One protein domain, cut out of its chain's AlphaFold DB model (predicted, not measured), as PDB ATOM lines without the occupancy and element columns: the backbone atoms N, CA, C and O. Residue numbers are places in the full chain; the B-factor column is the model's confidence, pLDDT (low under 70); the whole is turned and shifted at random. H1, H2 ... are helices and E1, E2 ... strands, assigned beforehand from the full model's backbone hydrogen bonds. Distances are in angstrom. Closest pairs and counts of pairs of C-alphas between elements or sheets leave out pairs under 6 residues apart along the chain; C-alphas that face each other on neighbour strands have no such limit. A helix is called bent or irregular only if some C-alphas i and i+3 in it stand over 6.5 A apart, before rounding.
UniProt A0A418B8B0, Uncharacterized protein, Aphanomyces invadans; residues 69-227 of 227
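What this domain is: This is residues 69 to 227 of the 227 residues of an uncharacterized protein of Aphanomyces invadans (UniProt A0A418B8B0). A small sheet of three parallel strands, E1, E2 and E3, has the helices H3 and H4 packed over one face and no named helix on the other, and the long helix H5 runs past this body, packed on H3 with its residues 192 to 203. Farther along H5, the helix H2 crosses it; residues 212 to 217 stick out beyond, and the chain then folds back into the short H6, while the irregular H1 packs on no other helix. The 159 printed residues hold six named helices and three named strands, in the order E1 H1 H2 H3 E2 H4 E3 H5 H6, and the class is mostly helix. The sheet's order is E1 E2 E3. The whole is compact, with a radius of gyration of the C-alphas of 16.0 A, and spans 52 by 42 by 23 A.

Where its parts are: The sheet is made of E1, residues 83 to 86, E2, residues 131 to 135 and 13.1 A long, and E3, residues 166 to 169. C-alpha 83, where E1 begins, is at (-6.062, 46.929, -28.774). H3 is residues 117 to 126, 14.1 A long, and H4 is residues 147 to 159, 18.1 A long. H5, residues 189 to 213, is the longest helix at 36.5 A, from C-alpha 189 at (-12.552, 60.056, -32.070) to C-alpha 213 at (1.918, 57.009, 1.321). H2 is residues 102 to 111, 14.6 A long, and H6 is residues 220 to 226. H1, residues 93 to 99, is irregular: C-alphas 95 and 98 are 9.5 A apart.

How they stand to each other: E1 and E2 are parallel at 22 degrees, with N 85 and O 133 within hydrogen-bond range at 2.9 A. E2 and E3 are parallel at 14 degrees, with N 134 and O 168 at 2.8 A. E1 and E3 are the edge strands. H3 and H4 lie on the same face of the sheet, an arrangement of two layers, helices on one face of a sheet. H3 lies over E1 and E2 at a height over the sheet of 9.4 A and only just runs along the strands, at 28 degrees to E2 on the local plane. H4 lies over E3 at a height of 6.9 A and runs only just slantwise to the strands, at 30.4 degrees to E3 on the local plane. Two strand-helix-strand units, parallel neighbour strands with helices between, are E1, H1 H2 H3, E2 and E2, H4, E3; the crossover of the second is right-handed. H3 and H4 touch at a steep tilt of 38 degrees, the same way, the closest C-alphas being those of Pro 117 and Cys 158, 4.5 A apart; H4 does so with residues 154 to 159 alone. H5 is the hub, touching three helices. With residues 192 to 203 alone it touches H3 at a shallow tilt of 32 degrees, opposite ways; the closest C-alphas, of Ala 126 and Asp 195, are 4.8 A apart. With residues 203 to 211 alone it touches H2, about perpendicular at 76 degrees, with the closest C-alphas, of Ala 107 and Ala 207, 4.1 A apart. H5 and H6 only just touch, with 3 pairs of C-alphas within 8 A, the closest being Lys 208 and Leu 226 at 6.4 A. H1 touches no helix. Each O i to N i+4 pair is within hydrogen-bond range in H2, H3, H4, H5 and H6; in H1 it is 1 of 3, with 1 of 4 O i to N i+3 pairs.

The domain as a whole: The C-alphas farthest apart are those of Lys 182 and Ser 217, 52.4 A. The outline is only just flat. The printed part has no cut and ends at Glu 227, the chain's last residue. The links E2 to H4 and E3 to H5 are long, of 11 and 19 residues. The mean pLDDT of the printed part is 81.1, and 23 residues are under 70, among them 78 to 84 and 181 to 190.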
ATOM      1  N   ILE A  69      -2.061  48.013 -32.251       83.06
ATOM      2  CA  ILE A  69      -1.075  47.156 -31.597       83.06
ATOM      3  C   ILE A  69      -0.247  48.071 -30.713       83.06
ATOM      4  O   ILE A  69       0.390  48.995 -31.219       83.06
ATOM      5  N   LEU A  70      -0.324  47.860 -29.405       83.75
ATOM      6  CA  LEU A  70       0.458  48.614 -28.441       83.75
ATOM      7  C   LEU A  70       1.799  47.921 -28.232       83.75
ATOM      8  O   LEU A  70       1.863  46.695 -28.153       83.75
ATOM      9  N   GLY A  71       2.858  48.724 -28.157       82.06
ATOM     10  CA  GLY A  71       4.092  48.306 -27.500       82.06
ATOM     11  C   GLY A  71       4.001  48.563 -25.999       82.06
ATOM     12  O   GLY A  71       2.935  48.929 -25.497       82.06
ATOM     13  N   ASP A  72       5.130  48.421 -25.314       86.56
ATOM     14  CA  ASP A  72       5.200  48.593 -23.866       86.56
ATOM     15  C   ASP A  72       4.715  49.977 -23.426       86.56
ATOM     16  O   ASP A  72       5.208  51.001 -23.916       86.56
ATOM     17  N   THR A  73       3.725  50.023 -22.531       82.12
ATOM     18  CA  THR A  73       3.135  51.279 -22.084       82.12
ATOM     19  C   THR A  73       2.377  51.181 -20.756       82.12
ATOM     20  O   THR A  73       1.543  50.308 -20.517       82.12
ATOM     21  N   CYS A  74       2.584  52.186 -19.906       78.75
ATOM     22  CA  CYS A  74       1.732  52.493 -18.756       78.75
ATOM     23  C   CYS A  74       0.741  53.643 -19.032       78.75
ATOM     24  O   CYS A  74      -0.087  53.958 -18.179       78.75
ATOM     25  N   ASP A  75       0.847  54.293 -20.197       77.25
ATOM     26  CA  ASP A  75       0.025  55.420 -20.642       77.25
ATOM     27  C   ASP A  75      -0.363  55.224 -22.121       77.25
ATOM     28  O   ASP A  75       0.417  55.439 -23.052       77.25
ATOM     29  N   SER A  76      -1.601  54.793 -22.343       67.75
ATOM     30  CA  SER A  76      -2.099  54.422 -23.672       67.75
ATOM     31  C   SER A  76      -2.899  55.547 -24.351       67.75
ATOM     32  O   SER A  76      -3.601  55.304 -25.334       67.75
ATOM     33  N   ARG A  77      -2.811  56.793 -23.856       70.06
ATOM     34  CA  ARG A  77      -3.711  57.914 -24.225       70.06
ATOM     35  C   ARG A  77      -3.672  58.280 -25.701       70.06
ATOM     36  O   ARG A  77      -4.664  58.739 -26.257       70.06
ATOM     37  N   ALA A  78      -2.527  58.076 -26.344       64.31
ATOM     38  CA  ALA A  78      -2.327  58.396 -27.754       64.31
ATOM     39  C   ALA A  78      -3.018  57.414 -28.722       64.31
ATOM     40  O   ALA A  78      -2.996  57.651 -29.932       64.31
ATOM     41  N   VAL A  79      -3.618  56.315 -28.242       64.56
ATOM     42  CA  VAL A  79      -4.052  55.214 -29.114       64.56
ATOM     43  C   VAL A  79      -5.548  54.931 -29.005       64.56
ATOM     44  O   VAL A  79      -6.093  54.763 -27.920       64.56
ATOM     45  N   ALA A  80      -6.215  54.814 -30.159       55.91
ATOM     46  CA  ALA A  80      -7.644  54.520 -30.242       55.91
ATOM     47  C   ALA A  80      -7.985  53.308 -31.149       55.91
ATOM     48  O   ALA A  80      -7.867  53.366 -32.373       55.91
ATOM     49  N   ARG A  81      -8.574  52.295 -30.489       57.97
ATOM     50  CA  ARG A  81      -9.437  51.157 -30.911       57.97
ATOM     51  C   ARG A  81      -8.850  49.861 -31.506       57.97
ATOM     52  O   ARG A  81      -8.184  49.860 -32.535       57.97
ATOM     53  N   LEU A  82      -9.362  48.762 -30.920       52.66
ATOM     54  CA  LEU A  82      -9.042  47.332 -31.079       52.66
ATOM     55  C   LEU A  82      -7.605  47.052 -30.662       52.66
ATOM     56  O   LEU A  82      -6.722  47.006 -31.499       52.66
ATOM     57  N   ALA A  83      -7.390  46.960 -29.355       58.53
ATOM     58  CA  ALA A  83      -6.062  46.929 -28.774       58.53
ATOM     59  C   ALA A  83      -5.556  45.491 -28.625       58.53
ATOM     60  O   ALA A  83      -6.190  44.661 -27.974       58.53
ATOM     61  N   VAL A  84      -4.389  45.228 -29.199       61.44
ATOM     62  CA  VAL A  84      -3.426  44.316 -28.589       61.44
ATOM     63  C   VAL A  84      -2.717  45.147 -27.530       61.44
ATOM     64  O   VAL A  84      -2.091  46.149 -27.876       61.44
ATOM     65  N   HIS A  85      -2.904  44.805 -26.261       71.12
ATOM     66  CA  HIS A  85      -2.362  45.558 -25.135       71.12
ATOM     67  C   HIS A  85      -1.333  44.706 -24.408       71.12
ATOM     68  O   HIS A  85      -1.598  43.543 -24.095       71.12
ATOM     69  N   GLU A  86      -0.174  45.285 -24.106       75.69
ATOM     70  CA  GLU A  86       0.758  44.618 -23.205       75.69
ATOM     71  C   GLU A  86       0.163  44.505 -21.794       75.69
ATOM     72  O   GLU A  86      -0.529  45.392 -21.298       75.69
ATOM     73  N   CYS A  87       0.404  43.376 -21.153       74.81
ATOM     74  CA  CYS A  87      -0.117  43.027 -19.847       74.81
ATOM     75  C   CYS A  87       0.991  42.309 -19.083       74.81
ATOM     76  O   CYS A  87       0.921  41.116 -18.783       74.81
ATOM     77  N   THR A  88       2.050  43.057 -18.795       71.06
ATOM     78  CA  THR A  88       3.296  42.505 -18.275       71.06
ATOM     79  C   THR A  88       3.120  41.877 -16.908       71.06
ATOM     80  O   THR A  88       3.671  40.809 -16.650       71.06
ATOM     81  N   ASN A  89       2.333  42.484 -16.021       70.25
ATOM     82  CA  ASN A  89       2.246  42.017 -14.642       70.25
ATOM     83  C   ASN A  89       0.810  41.990 -14.119       70.25
ATOM     84  O   ASN A  89       0.002  42.836 -14.460       70.25
ATOM     85  N   ALA A  90       0.489  41.033 -13.262       70.62
ATOM     86  CA  ALA A  90      -0.855  40.778 -12.758       70.62
ATOM     87  C   ALA A  90      -0.736  40.237 -11.342       70.62
ATOM     88  O   ALA A  90       0.213  39.514 -11.067       70.62
ATOM     89  N   PHE A  91      -1.675  40.554 -10.459       81.44
ATOM     90  CA  PHE A  91      -1.654  39.964  -9.125       81.44
ATOM     91  C   PHE A  91      -2.130  38.515  -9.211       81.44
ATOM     92  O   PHE A  91      -3.257  38.275  -9.625       81.44
ATOM     93  N   ILE A  92      -1.311  37.548  -8.831       79.69
ATOM     94  CA  ILE A  92      -1.661  36.130  -8.847       79.69
ATOM     95  C   ILE A  92      -1.529  35.619  -7.419       79.69
ATOM     96  O   ILE A  92      -0.422  35.561  -6.897       79.69
ATOM     97  N   ASP A  93      -2.641  35.221  -6.803       75.19
ATOM     98  CA  ASP A  93      -2.693  34.841  -5.381       75.19
ATOM     99  C   ASP A  93      -1.666  33.750  -5.022       75.19
ATOM    100  O   ASP A  93      -0.941  33.857  -4.038       75.19
ATOM    101  N   MET A  94      -1.492  32.757  -5.902       75.56
ATOM    102  CA  MET A  94      -0.502  31.689  -5.718       75.56
ATOM    103  C   MET A  94       0.967  32.146  -5.818       75.56
ATOM    104  O   MET A  94       1.848  31.415  -5.373       75.56
ATOM    105  N   LEU A  95       1.251  33.311  -6.414       73.38
ATOM    106  CA  LEU A  95       2.615  33.827  -6.617       73.38
ATOM    107  C   LEU A  95       2.944  35.017  -5.710       73.38
ATOM    108  O   LEU A  95       4.070  35.132  -5.234       73.38
ATOM    109  N   ASP A  96       1.980  35.906  -5.493       77.38
ATOM    110  CA  ASP A  96       2.150  37.133  -4.715       77.38
ATOM    111  C   ASP A  96       1.741  36.937  -3.239       77.38
ATOM    112  O   ASP A  96       2.261  37.621  -2.352       77.38
ATOM    113  N   GLY A  97       0.858  35.967  -2.957       64.19
ATOM    114  CA  GLY A  97       0.394  35.620  -1.613       64.19
ATOM    115  C   GLY A  97      -0.143  36.818  -0.818       64.19
ATOM    116  O   GLY A  97      -0.608  37.813  -1.370       64.19
ATOM    117  N   ALA A  98      -0.020  36.761   0.513       64.31
ATOM    118  CA  ALA A  98      -0.388  37.860   1.416       64.31
ATOM    119  C   ALA A  98       0.616  39.037   1.422       64.31
ATOM    120  O   ALA A  98       0.468  39.974   2.207       64.31
ATOM    121  N   HIS A  99       1.669  38.980   0.600       61.38
ATOM    122  CA  HIS A  99       2.788  39.928   0.634       61.38
ATOM    123  C   HIS A  99       2.618  41.114  -0.313       61.38
ATOM    124  O   HIS A  99       3.443  42.029  -0.306       61.38
ATOM    125  N   SER A 100       1.579  41.113  -1.141       76.12
ATOM    126  CA  SER A 100       1.258  42.233  -2.014       76.12
ATOM    127  C   SER A 100      -0.246  42.357  -2.198       76.12
ATOM    128  O   SER A 100      -0.988  41.395  -2.024       76.12
ATOM    129  N   THR A 101      -0.721  43.545  -2.555       84.69
ATOM    130  CA  THR A 101      -2.118  43.726  -2.984       84.69
ATOM    131  C   THR A 101      -2.182  44.114  -4.454       84.69
ATOM    132  O   THR A 101      -1.214  44.640  -5.010       84.69
ATOM    133  N   PHE A 102      -3.346  43.935  -5.085       83.88
ATOM    134  CA  PHE A 102      -3.585  44.397  -6.457       83.88
ATOM    135  C   PHE A 102      -3.140  45.846  -6.689       83.88
ATOM    136  O   PHE A 102      -2.572  46.167  -7.728       83.88
ATOM    137  N   ASN A 103      -3.379  46.718  -5.706       86.00
ATOM    138  CA  ASN A 103      -3.053  48.133  -5.802       86.00
ATOM    139  C   ASN A 103      -1.542  48.377  -5.846       86.00
ATOM    140  O   ASN A 103      -1.090  49.307  -6.508       86.00
ATOM    141  N   GLU A 104      -0.768  47.550  -5.151       86.56
ATOM    142  CA  GLU A 104       0.689  47.658  -5.082       86.56
ATOM    143  C   GLU A 104       1.322  47.105  -6.351       86.56
ATOM    144  O   GLU A 104       2.207  47.745  -6.919       86.56
ATOM    145  N   VAL A 105       0.818  45.969  -6.843       88.12
ATOM    146  CA  VAL A 105       1.217  45.411  -8.141       88.12
ATOM    147  C   VAL A 105       0.926  46.416  -9.255       88.12
ATOM    148  O   VAL A 105       1.796  46.677 -10.076       88.12
ATOM    149  N   GLU A 106      -0.246  47.048  -9.262       88.62
ATOM    150  CA  GLU A 106      -0.595  48.067 -10.259       88.62
ATOM    151  C   GLU A 106       0.315  49.299 -10.194       88.62
ATOM    152  O   GLU A 106       0.904  49.680 -11.206       88.62
ATOM    153  N   ALA A 107       0.508  49.877  -9.005       86.94
ATOM    154  CA  ALA A 107       1.352  51.058  -8.832       86.94
ATOM    155  C   ALA A 107       2.822  50.795  -9.196       86.94
ATOM    156  O   ALA A 107       3.464  51.616  -9.856       86.94
ATOM    157  N   THR A 108       3.364  49.649  -8.780       86.75
ATOM    158  CA  THR A 108       4.735  49.257  -9.121       86.75
ATOM    159  C   THR A 108       4.875  48.984 -10.612       86.75
ATOM    160  O   THR A 108       5.835  49.446 -11.218       86.75
ATOM    161  N   THR A 109       3.917  48.309 -11.242       88.38
ATOM    162  CA  THR A 109       3.950  48.024 -12.686       88.38
ATOM    163  C   THR A 109       3.921  49.313 -13.512       88.38
ATOM    164  O   THR A 109       4.744  49.473 -14.415       88.38
ATOM    165  N   TYR A 110       3.089  50.286 -13.120       88.12
ATOM    166  CA  TYR A 110       3.018  51.601 -13.762       88.12
ATOM    167  C   TYR A 110       4.383  52.302 -13.815       88.12
ATOM    168  O   TYR A 110       4.818  52.760 -14.868       88.12
ATOM    169  N   VAL A 111       5.125  52.347 -12.701       85.81
ATOM    170  CA  VAL A 111       6.427  53.046 -12.667       85.81
ATOM    171  C   VAL A 111       7.549  52.317 -13.403       85.81
ATOM    172  O   VAL A 111       8.579  52.927 -13.701       85.81
ATOM    173  N   HIS A 112       7.363  51.034 -13.716       85.69
ATOM    174  CA  HIS A 112       8.246  50.309 -14.630       85.69
ATOM    175  C   HIS A 112       7.916  50.592 -16.103       85.69
ATOM    176  O   HIS A 112       8.690  50.210 -16.977       85.69
ATOM    177  N   GLY A 113       6.844  51.342 -16.375       85.31
ATOM    178  CA  GLY A 113       6.392  51.673 -17.720       85.31
ATOM    179  C   GLY A 113       5.508  50.598 -18.341       85.31
ATOM    180  O   GLY A 113       5.409  50.571 -19.561       85.31
ATOM    181  N   HIS A 114       4.898  49.736 -17.519       90.25
ATOM    182  CA  HIS A 114       4.066  48.634 -17.988       90.25
ATOM    183  C   HIS A 114       2.614  48.722 -17.507       90.25
ATOM    184  O   HIS A 114       2.281  49.498 -16.604       90.25
ATOM    185  N   SER A 115       1.773  47.849 -18.059       90.25
ATOM    186  CA  SER A 115       0.368  47.685 -17.681       90.25
ATOM    187  C   SER A 115       0.041  46.382 -16.942       90.25
ATOM    188  O   SER A 115       0.722  45.361 -17.075       90.25
ATOM    189  N   THR A 116      -1.048  46.430 -16.168       93.38
ATOM    190  CA  THR A 116      -1.687  45.269 -15.537       93.38
ATOM    191  C   THR A 116      -2.975  44.874 -16.263       93.38
ATOM    192  O   THR A 116      -3.499  45.673 -17.045       93.38
ATOM    193  N   PRO A 117      -3.566  43.688 -15.992       93.06
ATOM    194  CA  PRO A 117      -4.839  43.324 -16.608       93.06
ATOM    195  C   PRO A 117      -5.945  44.327 -16.271       93.06
ATOM    196  O   PRO A 117      -6.796  44.620 -17.105       93.06
ATOM    197  N   ARG A 118      -5.916  44.898 -15.059       92.00
ATOM    198  CA  ARG A 118      -6.890  45.904 -14.626       92.00
ATOM    199  C   ARG A 118      -6.747  47.205 -15.411       92.00
ATOM    200  O   ARG A 118      -7.760  47.734 -15.868       92.00
ATOM    201  N   THR A 119      -5.525  47.707 -15.612       89.69
ATOM    202  CA  THR A 119      -5.307  48.928 -16.408       89.69
ATOM    203  C   THR A 119      -5.631  48.699 -17.884       89.69
ATOM    204  O   THR A 119      -6.314  49.529 -18.484       89.69
ATOM    205  N   ALA A 120      -5.252  47.544 -18.441       90.62
ATOM    206  CA  ALA A 120      -5.608  47.149 -19.803       90.62
ATOM    207  C   ALA A 120      -7.135  47.048 -19.991       90.62
ATOM    208  O   ALA A 120      -7.670  47.538 -20.989       90.62
ATOM    209  N   GLY A 121      -7.848  46.487 -19.008       90.88
ATOM    210  CA  GLY A 121      -9.309  46.437 -18.981       90.88
ATOM    211  C   GLY A 121      -9.941  47.829 -18.980       90.88
ATOM    212  O   GLY A 121     -10.727  48.145 -19.873       90.88
ATOM    213  N   ARG A 122      -9.542  48.712 -18.053       88.31
ATOM    214  CA  ARG A 122     -10.051  50.101 -18.001       88.31
ATOM    215  C   ARG A 122      -9.855  50.829 -19.332       88.31
ATOM    216  O   ARG A 122     -10.779  51.473 -19.826       88.31
ATOM    217  N   PHE A 123      -8.683  50.678 -19.943       85.62
ATOM    218  CA  PHE A 123      -8.393  51.259 -21.251       85.62
ATOM    219  C   PHE A 123      -9.278  50.679 -22.368       85.62
ATOM    220  O   PHE A 123      -9.832  51.421 -23.182       85.62
ATOM    221  N   ALA A 124      -9.462  49.359 -22.410       86.19
ATOM    222  CA  ALA A 124     -10.323  48.721 -23.400       86.19
ATOM    223  C   ALA A 124     -11.795  49.137 -23.257       86.19
ATOM    224  O   ALA A 124     -12.468  49.356 -24.271       86.19
ATOM    225  N   GLN A 125     -12.269  49.299 -22.019       86.06
ATOM    226  CA  GLN A 125     -13.612  49.781 -21.711       86.06
ATOM    227  C   GLN A 125     -13.802  51.229 -22.161       86.06
ATOM    228  O   GLN A 125     -14.768  51.528 -22.864       86.06
ATOM    229  N   ALA A 126     -12.846  52.101 -21.834       80.50
ATOM    230  CA  ALA A 126     -12.820  53.493 -22.275       80.50
ATOM    231  C   ALA A 126     -12.931  53.614 -23.806       80.50
ATOM    232  O   ALA A 126     -13.732  54.378 -24.339       80.50
ATOM    233  N   LEU A 127     -12.205  52.775 -24.546       76.12
ATOM    234  CA  LEU A 127     -12.247  52.771 -26.010       76.12
ATOM    235  C   LEU A 127     -13.466  52.065 -26.618       76.12
ATOM    236  O   LEU A 127     -13.644  52.084 -27.853       76.12
ATOM    237  N   ARG A 128     -14.283  51.409 -25.784       78.81
ATOM    238  CA  ARG A 128     -15.348  50.487 -26.200       78.81
ATOM    239  C   ARG A 128     -14.810  49.509 -27.243       78.81
ATOM    240  O   ARG A 128     -15.311  49.427 -28.379       78.81
ATOM    241  N   CYS A 129     -13.683  48.884 -26.909       79.88
ATOM    242  CA  CYS A 129     -13.074  47.842 -27.721       79.88
ATOM    243  C   CYS A 129     -14.043  46.662 -27.828       79.88
ATOM    244  O   CYS A 129     -14.755  46.335 -26.892       79.88
ATOM    245  N   ARG A 130     -14.101  46.032 -29.006       81.44
ATOM    246  CA  ARG A 130     -14.928  44.827 -29.208       81.44
ATOM    247  C   ARG A 130     -14.176  43.548 -28.868       81.44
ATOM    248  O   ARG A 130     -14.781  42.517 -28.593       81.44
ATOM    249  N   HIS A 131     -12.856  43.617 -28.980       87.75
ATOM    250  CA  HIS A 131     -11.939  42.526 -28.741       87.75
ATOM    251  C   HIS A 131     -10.649  43.129 -28.186       87.75
ATOM    252  O   HIS A 131     -10.094  44.043 -28.806       87.75
ATOM    253  N   LEU A 132     -10.236  42.657 -27.016       91.50
ATOM    254  CA  LEU A 132      -8.977  42.970 -26.358       91.50
ATOM    255  C   LEU A 132      -8.137  41.696 -26.325       91.50
ATOM    256  O   LEU A 132      -8.618  40.661 -25.865       91.50
ATOM    257  N   ILE A 133      -6.898  41.801 -26.794       92.81
ATOM    258  CA  ILE A 133      -5.922  40.714 -26.743       92.81
ATOM    259  C   ILE A 133      -4.802  41.159 -25.801       92.81
ATOM    260  O   ILE A 133      -4.157  42.179 -26.052       92.81
ATOM    261  N   LEU A 134      -4.609  40.426 -24.708       93.81
ATOM    262  CA  LEU A 134      -3.551  40.654 -23.726       93.81
ATOM    263  C   LEU A 134      -2.302  39.876 -24.147       93.81
ATOM    264  O   LEU A 134      -2.403  38.713 -24.528       93.81
ATOM    265  N   THR A 135      -1.132  40.506 -24.092       92.81
ATOM    266  CA  THR A 135       0.146  39.876 -24.466       92.81
ATOM    267  C   THR A 135       1.307  40.430 -23.633       92.81
ATOM    268  O   THR A 135       1.080  41.199 -22.704       92.81
ATOM    269  N   HIS A 136       2.548  40.065 -23.972       92.31
ATOM    270  CA  HIS A 136       3.774  40.527 -23.312       92.31
ATOM    271  C   HIS A 136       3.797  40.195 -21.811       92.31
ATOM    272  O   HIS A 136       4.104  41.031 -20.973       92.31
ATOM    273  N   PHE A 137       3.430  38.965 -21.453       90.94
ATOM    274  CA  PHE A 137       3.355  38.531 -20.061       90.94
ATOM    275  C   PHE A 137       4.744  38.397 -19.412       90.94
ATOM    276  O   PHE A 137       5.723  38.016 -20.055       90.94
ATOM    277  N   SER A 138       4.840  38.679 -18.108       88.06
ATOM    278  CA  SER A 138       6.080  38.508 -17.347       88.06
ATOM    279  C   SER A 138       6.557  37.059 -17.367       88.06
ATOM    280  O   SER A 138       5.792  36.130 -17.115       88.06
ATOM    281  N   ARG A 139       7.875  36.882 -17.516       86.31
ATOM    282  CA  ARG A 139       8.565  35.581 -17.421       86.31
ATOM    283  C   ARG A 139       8.361  34.862 -16.085       86.31
ATOM    284  O   ARG A 139       8.745  33.704 -15.953       86.31
ATOM    285  N   ARG A 140       7.819  35.549 -15.073       85.81
ATOM    286  CA  ARG A 140       7.467  34.935 -13.787       85.81
ATOM    287  C   ARG A 140       6.330  33.917 -13.923       85.81
ATOM    288  O   ARG A 140       6.224  33.035 -13.077       85.81
ATOM    289  N   TYR A 141       5.507  34.031 -14.967       85.88
ATOM    290  CA  TYR A 141       4.504  33.034 -15.326       85.88
ATOM    291  C   TYR A 141       5.178  31.985 -16.200       85.88
ATOM    292  O   TYR A 141       5.609  32.277 -17.315       85.88
ATOM    293  N   LYS A 142       5.360  30.787 -15.647       76.31
ATOM    294  CA  LYS A 142       6.062  29.707 -16.331       76.31
ATOM    295  C   LYS A 142       5.123  28.987 -17.289       76.31
ATOM    296  O   LYS A 142       3.982  28.693 -16.943       76.31
ATOM    297  N   ASP A 143       5.656  28.639 -18.451       72.25
ATOM    298  CA  ASP A 143       5.005  27.750 -19.409       72.25
ATOM    299  C   ASP A 143       5.369  26.284 -19.107       72.25
ATOM    300  O   ASP A 143       6.085  25.617 -19.850       72.25
ATOM    301  N   ASP A 144       4.978  25.812 -17.920       73.06
ATOM    302  CA  ASP A 144       5.268  24.461 -17.409       73.06
ATOM    303  C   ASP A 144       3.991  23.660 -17.090       73.06
ATOM    304  O   ASP A 144       3.989  22.755 -16.256       73.06
ATOM    305  N   GLY A 145       2.882  24.000 -17.755       64.31
ATOM    306  CA  GLY A 145       1.557  23.424 -17.503       64.31
ATOM    307  C   GLY A 145       0.763  24.122 -16.390       64.31
ATOM    308  O   GLY A 145      -0.425  23.851 -16.235       64.31
ATOM    309  N   SER A 146       1.369  25.070 -15.663       71.88
ATOM    310  CA  SER A 146       0.680  25.942 -14.695       71.88
ATOM    311  C   SER A 146       0.132  27.246 -15.301       71.88
ATOM    312  O   SER A 146      -0.476  28.056 -14.598       71.88
ATOM    313  N   MET A 147       0.318  27.445 -16.610       81.56
ATOM    314  CA  MET A 147       0.031  28.710 -17.284       81.56
ATOM    315  C   MET A 147      -1.468  28.988 -17.447       81.56
ATOM    316  O   MET A 147      -1.898  30.115 -17.223       81.56
ATOM    317  N   GLU A 148      -2.282  27.981 -17.765       86.50
ATOM    318  CA  GLU A 148      -3.720  28.176 -18.017       86.50
ATOM    319  C   GLU A 148      -4.480  28.777 -16.817       86.50
ATOM    320  O   GLU A 148      -5.164  29.787 -16.994       86.50
ATOM    321  N   PRO A 149      -4.325  28.281 -15.571       89.19
ATOM    322  CA  PRO A 149      -4.919  28.933 -14.399       89.19
ATOM    323  C   PRO A 149      -4.468  30.389 -14.197       89.19
ATOM    324  O   PRO A 149      -5.246  31.226 -13.734       89.19
ATOM    325  N   VAL A 150      -3.216  30.705 -14.539       90.25
ATOM    326  CA  VAL A 150      -2.666  32.065 -14.443       90.25
ATOM    327  C   VAL A 150      -3.295  32.972 -15.499       90.25
ATOM    328  O   VAL A 150      -3.753  34.065 -15.161       90.25
ATOM    329  N   MET A 151      -3.374  32.513 -16.750       91.38
ATOM    330  CA  MET A 151      -4.011  33.247 -17.848       91.38
ATOM    331  C   MET A 151      -5.501  33.463 -17.582       91.38
ATOM    332  O   MET A 151      -6.028  34.551 -17.818       91.38
ATOM    333  N   GLU A 152      -6.171  32.478 -16.988       91.88
ATOM    334  CA  GLU A 152      -7.549  32.609 -16.531       91.88
ATOM    335  C   GLU A 152      -7.693  33.702 -15.460       91.88
ATOM    336  O   GLU A 152      -8.568  34.564 -15.563       91.88
ATOM    337  N   CYS A 153      -6.800  33.738 -14.468       92.75
ATOM    338  CA  CYS A 153      -6.795  34.784 -13.443       92.75
ATOM    339  C   CYS A 153      -6.530  36.182 -14.036       92.75
ATOM    340  O   CYS A 153      -7.210  37.150 -13.682       92.75
ATOM    341  N   ILE A 154      -5.582  36.292 -14.971       93.44
ATOM    342  CA  ILE A 154      -5.295  37.518 -15.734       93.44
ATOM    343  C   ILE A 154      -6.554  37.993 -16.463       93.44
ATOM    344  O   ILE A 154      -6.959  39.154 -16.339       93.44
ATOM    345  N   ARG A 155      -7.223  37.081 -17.172       94.25
ATOM    346  CA  ARG A 155      -8.448  37.369 -17.913       94.25
ATOM    347  C   ARG A 155      -9.571  37.839 -16.989       94.25
ATOM    348  O   ARG A 155     -10.258  38.802 -17.322       94.25
ATOM    349  N   GLN A 156      -9.744  37.210 -15.827       94.06
ATOM    350  CA  GLN A 156     -10.750  37.599 -14.832       94.06
ATOM    351  C   GLN A 156     -10.481  38.987 -14.234       94.06
ATOM    352  O   GLN A 156     -11.403  39.792 -14.107       94.06
ATOM    353  N   GLN A 157      -9.223  39.308 -13.923       94.56
ATOM    354  CA  GLN A 157      -8.840  40.645 -13.450       94.56
ATOM    355  C   GLN A 157      -9.081  41.734 -14.494       94.56
ATOM    356  O   GLN A 157      -9.436  42.856 -14.144       94.56
ATOM    357  N   CYS A 158      -8.882  41.417 -15.772       94.12
ATOM    358  CA  CYS A 158      -9.241  42.326 -16.852       94.12
ATOM    359  C   CYS A 158     -10.765  42.490 -16.954       94.12
ATOM    360  O   CYS A 158     -11.261  43.612 -17.067       94.12
ATOM    361  N   ALA A 159     -11.511  41.384 -16.874       94.81
ATOM    362  CA  ALA A 159     -12.967  41.368 -16.995       94.81
ATOM    363  C   ALA A 159     -13.674  42.185 -15.903       94.81
ATOM    364  O   ALA A 159     -14.736  42.745 -16.156       94.81
ATOM    365  N   SER A 160     -13.077  42.338 -14.714       94.69
ATOM    366  CA  SER A 160     -13.647  43.181 -13.652       94.69
ATOM    367  C   SER A 160     -13.694  44.677 -13.999       94.69
ATOM    368  O   SER A 160     -14.325  45.446 -13.279       94.69
ATOM    369  N   HIS A 161     -13.012  45.104 -15.067       92.12
ATOM    370  CA  HIS A 161     -12.988  46.492 -15.539       92.12
ATOM    371  C   HIS A 161     -13.352  46.648 -17.024       92.12
ATOM    372  O   HIS A 161     -13.328  47.768 -17.529       92.12
ATOM    373  N   TYR A 162     -13.678  45.552 -17.714       91.69
ATOM    374  CA  TYR A 162     -14.029  45.533 -19.131       91.69
ATOM    375  C   TYR A 162     -15.047  44.430 -19.406       91.69
ATOM    376  O   TYR A 162     -14.719  43.244 -19.406       91.69
ATOM    377  N   ASP A 163     -16.282  44.849 -19.659       89.12
ATOM    378  CA  ASP A 163     -17.434  43.986 -19.932       89.12
ATOM    379  C   ASP A 163     -17.970  44.145 -21.364       89.12
ATOM    380  O   ASP A 163     -18.807  43.367 -21.820       89.12
ATOM    381  N   SER A 164     -17.475  45.144 -22.101       82.75
ATOM    382  CA  SER A 164     -18.035  45.550 -23.392       82.75
ATOM    383  C   SER A 164     -17.597  44.694 -24.587       82.75
ATOM    384  O   SER A 164     -18.151  44.846 -25.682       82.75
ATOM    385  N   GLY A 165     -16.649  43.767 -24.418       85.44
ATOM    386  CA  GLY A 165     -16.204  42.906 -25.512       85.44
ATOM    387  C   GLY A 165     -15.412  41.667 -25.094       85.44
ATOM    388  O   GLY A 165     -15.254  41.364 -23.915       85.44
ATOM    389  N   LYS A 166     -14.916  40.919 -26.090       90.06
ATOM    390  CA  LYS A 166     -14.140  39.682 -25.870       90.06
ATOM    391  C   LYS A 166     -12.761  40.010 -25.278       90.06
ATOM    392  O   LYS A 166     -12.149  40.995 -25.698       90.06
ATOM    393  N   ILE A 167     -12.277  39.163 -24.366       93.50
ATOM    394  CA  ILE A 167     -10.909  39.169 -23.821       93.50
ATOM    395  C   ILE A 167     -10.235  37.853 -24.212       93.50
ATOM    396  O   ILE A 167     -10.830  36.790 -24.034       93.50
ATOM    397  N   GLU A 168      -9.010  37.928 -24.717       92.19
ATOM    398  CA  GLU A 168      -8.172  36.780 -25.081       92.19
ATOM    399  C   GLU A 168      -6.752  37.019 -24.551       92.19
ATOM    400  O   GLU A 168      -6.258  38.145 -24.615       92.19
ATOM    401  N   CYS A 169      -6.115  35.997 -23.978       93.00
ATOM    402  CA  CYS A 169      -4.697  36.041 -23.618       93.00
ATOM    403  C   CYS A 169      -3.927  35.356 -24.742       93.00
ATOM    404  O   CYS A 169      -4.249  34.222 -25.074       93.00
ATOM    405  N   ALA A 170      -2.974  36.059 -25.347       91.38
ATOM    406  CA  ALA A 170      -2.262  35.560 -26.511       91.38
ATOM    407  C   ALA A 170      -1.233  34.489 -26.134       91.38
ATOM    408  O   ALA A 170      -0.461  34.679 -25.192       91.38
ATOM    409  N   HIS A 171      -1.154  33.429 -26.930       88.31
ATOM    410  CA  HIS A 171      -0.101  32.420 -26.844       88.31
ATOM    411  C   HIS A 171       0.923  32.583 -27.969       88.31
ATOM    412  O   HIS A 171       0.636  33.131 -29.041       88.31
ATOM    413  N   ASP A 172       2.132  32.074 -27.740       89.00
ATOM    414  CA  ASP A 172       3.164  32.036 -28.769       89.00
ATOM    415  C   ASP A 172       2.644  31.296 -30.012       89.00
ATOM    416  O   ASP A 172       2.075  30.207 -29.927       89.00
ATOM    417  N   LEU A 173       2.849  31.911 -31.182       90.31
ATOM    418  CA  LEU A 173       2.397  31.429 -32.498       90.31
ATOM    419  C   LEU A 173       0.871  31.387 -32.705       90.31
ATOM    420  O   LEU A 173       0.409  30.876 -33.729       90.31
ATOM    421  N   GLU A 174       0.078  31.950 -31.794       90.19
ATOM    422  CA  GLU A 174      -1.371  32.019 -31.953       90.19
ATOM    423  C   GLU A 174      -1.785  32.891 -33.153       90.19
ATOM    424  O   GLU A 174      -1.228  33.960 -33.420       90.19
ATOM    425  N   VAL A 175      -2.821  32.448 -33.873       91.81
ATOM    426  CA  VAL A 175      -3.404  33.180 -35.004       91.81
ATOM    427  C   VAL A 175      -4.811  33.653 -34.660       91.81
ATOM    428  O   VAL A 175      -5.768  32.878 -34.667       91.81
ATOM    429  N   VAL A 176      -4.969  34.963 -34.469       87.56
ATOM    430  CA  VAL A 176      -6.273  35.575 -34.182       87.56
ATOM    431  C   VAL A 176      -6.901  36.166 -35.447       87.56
ATOM    432  O   VAL A 176      -6.364  37.069 -36.090       87.56
ATOM    433  N   THR A 177      -8.101  35.694 -35.804       89.06
ATOM    434  CA  THR A 177      -8.836  36.191 -36.980       89.06
ATOM    435  C   THR A 177      -9.762  37.356 -36.632       89.06
ATOM    436  O   THR A 177     -10.787  37.186 -35.968       89.06
ATOM    437  N   ILE A 178      -9.478  38.545 -37.177       83.00
ATOM    438  CA  ILE A 178     -10.325  39.736 -36.998       83.00
ATOM    439  C   ILE A 178     -11.396  39.821 -38.092       83.00
ATOM    440  O   ILE A 178     -11.124  40.173 -39.247       83.00
ATOM    441  N   LYS A 179     -12.643  39.524 -37.711       81.62
ATOM    442  CA  LYS A 179     -13.816  39.594 -38.596       81.62
ATOM    443  C   LYS A 179     -14.223  41.046 -38.881       81.62
ATOM    444  O   LYS A 179     -14.086  41.929 -38.036       81.62
ATOM    445  N   ILE A 180     -14.760  41.291 -40.078       76.69
ATOM    446  CA  ILE A 180     -15.357  42.588 -40.428       76.69
ATOM    447  C   ILE A 180     -16.650  42.770 -39.613       76.69
ATOM    448  O   ILE A 180     -17.498  41.872 -39.627       76.69
ATOM    449  N   PRO A 181     -16.824  43.899 -38.905       69.38
ATOM    450  CA  PRO A 181     -18.028  44.142 -38.121       69.38
ATOM    451  C   PRO A 181     -19.272  44.294 -39.009       69.38
ATOM    452  O   PRO A 181     -19.239  45.006 -40.009       69.38
ATOM    453  N   LYS A 182     -20.382  43.649 -38.614       64.75
ATOM    454  CA  LYS A 182     -21.681  43.714 -39.317       64.75
ATOM    455  C   LYS A 182     -22.504  44.972 -39.004       64.75
ATOM    456  O   LYS A 182     -23.490  45.223 -39.679       64.75
ATOM    457  N   GLY A 183     -22.108  45.753 -38.001       63.25
ATOM    458  CA  GLY A 183     -22.835  46.945 -37.577       63.25
ATOM    459  C   GLY A 183     -21.994  47.911 -36.748       63.25
ATOM    460  O   GLY A 183     -20.891  47.579 -36.292       63.25
ATOM    461  N   ASP A 184     -22.600  49.080 -36.547       58.69
ATOM    462  CA  ASP A 184     -22.160  50.264 -35.809       58.69
ATOM    463  C   ASP A 184     -21.040  51.097 -36.442       58.69
ATOM    464  O   ASP A 184     -19.898  50.657 -36.619       58.69
ATOM    465  N   ARG A 185     -21.371  52.359 -36.733       54.75
ATOM    466  CA  ARG A 185     -20.409  53.391 -37.117       54.75
ATOM    467  C   ARG A 185     -19.798  53.951 -35.842       54.75
ATOM    468  O   ARG A 185     -20.508  54.327 -34.922       54.75
ATOM    469  N   TYR A 186     -18.474  54.045 -35.794       55.56
ATOM    470  CA  TYR A 186     -17.848  54.788 -34.710       55.56
ATOM    471  C   TYR A 186     -18.147  56.273 -34.857       55.56
ATOM    472  O   TYR A 186     -17.810  56.834 -35.902       55.56
ATOM    473  N   SER A 187     -18.765  56.876 -33.844       53.19
ATOM    474  CA  SER A 187     -19.264  58.246 -33.944       53.19
ATOM    475  C   SER A 187     -18.354  59.325 -33.365       53.19
ATOM    476  O   SER A 187     -18.599  60.474 -33.703       53.19
ATOM    477  N   ASP A 188     -17.284  59.040 -32.612       60.38
ATOM    478  CA  ASP A 188     -16.409  60.138 -32.168       60.38
ATOM    479  C   ASP A 188     -14.990  59.698 -31.766       60.38
ATOM    480  O   ASP A 188     -14.810  58.853 -30.890       60.38
ATOM    481  N   LYS A 189     -13.969  60.271 -32.416       63.06
ATOM    482  CA  LYS A 189     -12.552  60.056 -32.070       63.06
ATOM    483  C   LYS A 189     -12.145  60.851 -30.829       63.06
ATOM    484  O   LYS A 189     -11.313  60.369 -30.069       63.06
ATOM    485  N   GLU A 190     -12.738  62.023 -30.628       67.38
ATOM    486  CA  GLU A 190     -12.420  62.904 -29.506       67.38
ATOM    487  C   GLU A 190     -12.900  62.291 -28.195       67.38
ATOM    488  O   GLU A 190     -12.170  62.271 -27.208       67.38
ATOM    489  N   GLN A 191     -14.094  61.691 -28.196       72.25
ATOM    490  CA  GLN A 191     -14.587  60.969 -27.026       72.25
ATOM    491  C   GLN A 191     -13.673  59.796 -26.653       72.25
ATOM    492  O   GLN A 191     -13.331  59.645 -25.488       72.25
ATOM    493  N   ALA A 192     -13.211  59.026 -27.642       67.56
ATOM    494  CA  ALA A 192     -12.259  57.932 -27.438       67.56
ATOM    495  C   ALA A 192     -10.992  58.385 -26.717       67.56
ATOM    496  O   ALA A 192     -10.523  57.736 -25.786       67.56
ATOM    497  N   TYR A 193     -10.434  59.496 -27.201       71.62
ATOM    498  CA  TYR A 193      -9.223  60.082 -26.661       71.62
ATOM    499  C   TYR A 193      -9.455  60.555 -25.229       71.62
ATOM    500  O   TYR A 193      -8.656  60.238 -24.356       71.62
ATOM    501  N   ARG A 194     -10.573  61.246 -24.964       76.62
ATOM    502  CA  ARG A 194     -10.942  61.681 -23.609       76.62
ATOM    503  C   ARG A 194     -11.096  60.510 -22.645       76.62
ATOM    504  O   ARG A 194     -10.578  60.577 -21.535       76.62
ATOM    505  N   ASP A 195     -11.752  59.437 -23.071       75.88
ATOM    506  CA  ASP A 195     -11.980  58.266 -22.224       75.88
ATOM    507  C   ASP A 195     -10.650  57.552 -21.914       75.88
ATOM    508  O   ASP A 195     -10.371  57.213 -20.762       75.88
ATOM    509  N   ALA A 196      -9.786  57.369 -22.919       73.06
ATOM    510  CA  ALA A 196      -8.446  56.810 -22.727       73.06
ATOM    511  C   ALA A 196      -7.555  57.720 -21.860       73.06
ATOM    512  O   ALA A 196      -6.785  57.229 -21.033       73.06
ATOM    513  N   ALA A 197      -7.685  59.042 -22.025       79.69
ATOM    514  CA  ALA A 197      -7.022  60.058 -21.219       79.69
ATOM    515  C   ALA A 197      -7.373  59.941 -19.739       79.69
ATOM    516  O   ALA A 197      -6.464  59.894 -18.913       79.69
ATOM    517  N   ALA A 198      -8.664  59.831 -19.430       82.62
ATOM    518  CA  ALA A 198      -9.137  59.667 -18.065       82.62
ATOM    519  C   ALA A 198      -8.612  58.364 -17.437       82.62
ATOM    520  O   ALA A 198      -8.064  58.386 -16.340       82.62
ATOM    521  N   ALA A 199      -8.678  57.241 -18.166       80.00
ATOM    522  CA  ALA A 199      -8.206  55.950 -17.661       80.00
ATOM    523  C   ALA A 199      -6.701  55.944 -17.317       80.00
ATOM    524  O   ALA A 199      -6.287  55.327 -16.333       80.00
ATOM    525  N   ALA A 200      -5.877  56.630 -18.113       81.56
ATOM    526  CA  ALA A 200      -4.447  56.756 -17.850       81.56
ATOM    527  C   ALA A 200      -4.135  57.721 -16.694       81.56
ATOM    528  O   ALA A 200      -3.244  57.438 -15.890       81.56
ATOM    529  N   ASP A 201      -4.875  58.831 -16.580       85.88
ATOM    530  CA  ASP A 201      -4.761  59.748 -15.441       85.88
ATOM    531  C   ASP A 201      -5.093  59.047 -14.122       85.88
ATOM    532  O   ASP A 201      -4.353  59.200 -13.150       85.88
ATOM    533  N   ASP A 202      -6.141  58.221 -14.102       84.69
ATOM    534  CA  ASP A 202      -6.525  57.433 -12.930       84.69
ATOM    535  C   ASP A 202      -5.419  56.448 -12.526       84.69
ATOM    536  O   ASP A 202      -5.056  56.360 -11.350       84.69
ATOM    537  N   ALA A 203      -4.818  55.746 -13.496       82.19
ATOM    538  CA  ALA A 203      -3.693  54.844 -13.238       82.19
ATOM    539  C   ALA A 203      -2.471  55.595 -12.674       82.19
ATOM    540  O   ALA A 203      -1.849  55.147 -11.703       82.19
ATOM    541  N   LYS A 204      -2.161  56.778 -13.223       86.50
ATOM    542  CA  LYS A 204      -1.091  57.655 -12.725       86.50
ATOM    543  C   LYS A 204      -1.371  58.134 -11.302       86.50
ATOM    544  O   LYS A 204      -0.478  58.105 -10.452       86.50
ATOM    545  N   ALA A 205      -2.595  58.583 -11.031       87.06
ATOM    546  CA  ALA A 205      -3.019  59.061  -9.718       87.06
ATOM    547  C   ALA A 205      -2.929  57.950  -8.665       87.06
ATOM    548  O   ALA A 205      -2.400  58.171  -7.572       87.06
ATOM    549  N   HIS A 206      -3.355  56.739  -9.027       86.56
ATOM    550  CA  HIS A 206      -3.229  55.550  -8.191       86.56
ATOM    551  C   HIS A 206      -1.766  55.247  -7.836       86.56
ATOM    552  O   HIS A 206      -1.423  55.091  -6.660       86.56
ATOM    553  N   ALA A 207      -0.869  55.261  -8.829       85.62
ATOM    554  CA  ALA A 207       0.560  55.065  -8.601       85.62
ATOM    555  C   ALA A 207       1.156  56.153  -7.685       85.62
ATOM    556  O   ALA A 207       1.861  55.836  -6.723       85.62
ATOM    557  N   LYS A 208       0.829  57.432  -7.918       87.25
ATOM    558  CA  LYS A 208       1.260  58.549  -7.054       87.25
ATOM    559  C   LYS A 208       0.866  58.332  -5.600       87.25
ATOM    560  O   LYS A 208       1.715  58.454  -4.716       87.25
ATOM    561  N   ALA A 209      -0.404  58.015  -5.356       88.06
ATOM    562  CA  ALA A 209      -0.930  57.825  -4.010       88.06
ATOM    563  C   ALA A 209      -0.178  56.712  -3.265       88.06
ATOM    564  O   ALA A 209       0.227  56.901  -2.116       88.06
ATOM    565  N   PHE A 210       0.090  55.590  -3.942       88.62
ATOM    566  CA  PHE A 210       0.854  54.473  -3.385       88.62
ATOM    567  C   PHE A 210       2.268  54.882  -2.933       88.62
ATOM    568  O   PHE A 210       2.668  54.564  -1.808       88.62
ATOM    569  N   PHE A 211       3.025  55.589  -3.778       87.12
ATOM    570  CA  PHE A 211       4.412  55.963  -3.470       87.12
ATOM    571  C   PHE A 211       4.504  57.081  -2.422       87.12
ATOM    572  O   PHE A 211       5.359  57.022  -1.534       87.12
ATOM    573  N   LEU A 212       3.594  58.061  -2.463       86.19
ATOM    574  CA  LEU A 212       3.512  59.130  -1.461       86.19
ATOM    575  C   LEU A 212       3.220  58.578  -0.061       86.19
ATOM    576  O   LEU A 212       3.887  58.961   0.901       86.19
ATOM    577  N   ALA A 213       2.279  57.634   0.049       86.12
ATOM    578  CA  ALA A 213       1.918  57.009   1.321       86.12
ATOM    579  C   ALA A 213       3.079  56.227   1.960       86.12
ATOM    580  O   ALA A 213       3.134  56.083   3.179       86.12
ATOM    581  N   ARG A 214       4.026  55.741   1.147       82.81
ATOM    582  CA  ARG A 214       5.142  54.896   1.597       82.81
ATOM    583  C   ARG A 214       6.484  55.622   1.713       82.81
ATOM    584  O   ARG A 214       7.466  54.975   2.062       82.81
ATOM    585  N   LYS A 215       6.537  56.939   1.452       74.25
ATOM    586  CA  LYS A 215       7.751  57.790   1.529       74.25
ATOM    587  C   LYS A 215       9.010  57.110   0.965       74.25
ATOM    588  O   LYS A 215      10.084  57.147   1.563       74.25
ATOM    589  N   THR A 216       8.877  56.449  -0.174       72.81
ATOM    590  CA  THR A 216       9.959  55.682  -0.792       72.81
ATOM    591  C   THR A 216      10.877  56.585  -1.614       72.81
ATOM    592  O   THR A 216      10.438  57.548  -2.245       72.81
ATOM    593  N   SER A 217      12.178  56.277  -1.625       75.38
ATOM    594  CA  SER A 217      13.130  56.960  -2.507       75.38
ATOM    595  C   SER A 217      12.838  56.582  -3.959       75.38
ATOM    596  O   SER A 217      12.992  55.426  -4.352       75.38
ATOM    597  N   LEU A 218      12.388  57.553  -4.755       79.12
ATOM    598  CA  LEU A 218      12.058  57.340  -6.163       79.12
ATOM    599  C   LEU A 218      13.280  57.581  -7.047       79.12
ATOM    600  O   LEU A 218      13.955  58.611  -6.917       79.12
ATOM    601  N   SER A 219      13.500  56.675  -8.000       82.44
ATOM    602  CA  SER A 219      14.473  56.864  -9.079       82.44
ATOM    603  C   SER A 219      14.107  58.073  -9.955       82.44
ATOM    604  O   SER A 219      12.948  58.489 -10.006       82.44
ATOM    605  N   GLN A 220      15.074  58.622 -10.698       81.31
ATOM    606  CA  GLN A 220      14.818  59.735 -11.621       81.31
ATOM    607  C   GLN A 220      13.777  59.372 -12.696       81.31
ATOM    608  O   GLN A 220      12.920  60.191 -13.021       81.31
ATOM    609  N   ARG A 221      13.813  58.136 -13.214       81.25
ATOM    610  CA  ARG A 221      12.823  57.627 -14.176       81.25
ATOM    611  C   ARG A 221      11.423  57.590 -13.565       81.25
ATOM    612  O   ARG A 221      10.477  58.059 -14.185       81.25
ATOM    613  N   THR A 222      11.309  57.085 -12.339       80.94
ATOM    614  CA  THR A 222      10.035  57.004 -11.614       80.94
ATOM    615  C   THR A 222       9.437  58.387 -11.370       80.94
ATOM    616  O   THR A 222       8.240  58.565 -11.555       80.94
ATOM    617  N   ARG A 223      10.261  59.382 -11.010       82.31
ATOM    618  CA  ARG A 223       9.793  60.768 -10.842       82.31
ATOM    619  C   ARG A 223       9.233  61.334 -12.142       82.31
ATOM    620  O   ARG A 223       8.115  61.817 -12.122       82.31
ATOM    621  N   ARG A 224       9.930  61.162 -13.271       82.38
ATOM    622  CA  ARG A 224       9.450  61.626 -14.587       82.38
ATOM    623  C   ARG A 224       8.122  61.001 -15.014       82.38
ATOM    624  O   ARG A 224       7.320  61.677 -15.636       82.38
ATOM    625  N   LEU A 225       7.894  59.721 -14.714       79.62
ATOM    626  CA  LEU A 225       6.617  59.060 -15.023       79.62
ATOM    627  C   LEU A 225       5.476  59.555 -14.129       79.62
ATOM    628  O   LEU A 225       4.317  59.511 -14.526       79.62
ATOM    629  N   LEU A 226       5.796  60.004 -12.916       82.38
ATOM    630  CA  LEU A 226       4.819  60.534 -11.975       82.38
ATOM    631  C   LEU A 226       4.641  62.054 -12.123       82.38
ATOM    632  O   LEU A 226       3.581  62.543 -11.780       82.38
ATOM    633  N   GLU A 227       5.578  62.831 -12.649       79.88
ATOM    634  CA  GLU A 227       5.374  64.262 -12.962       79.88
ATOM    635  C   GLU A 227       4.325  64.430 -14.067       79.88
ATOM    636  O   GLU A 227       3.209  64.919 -13.764       79.88
TER     637      GLU A 227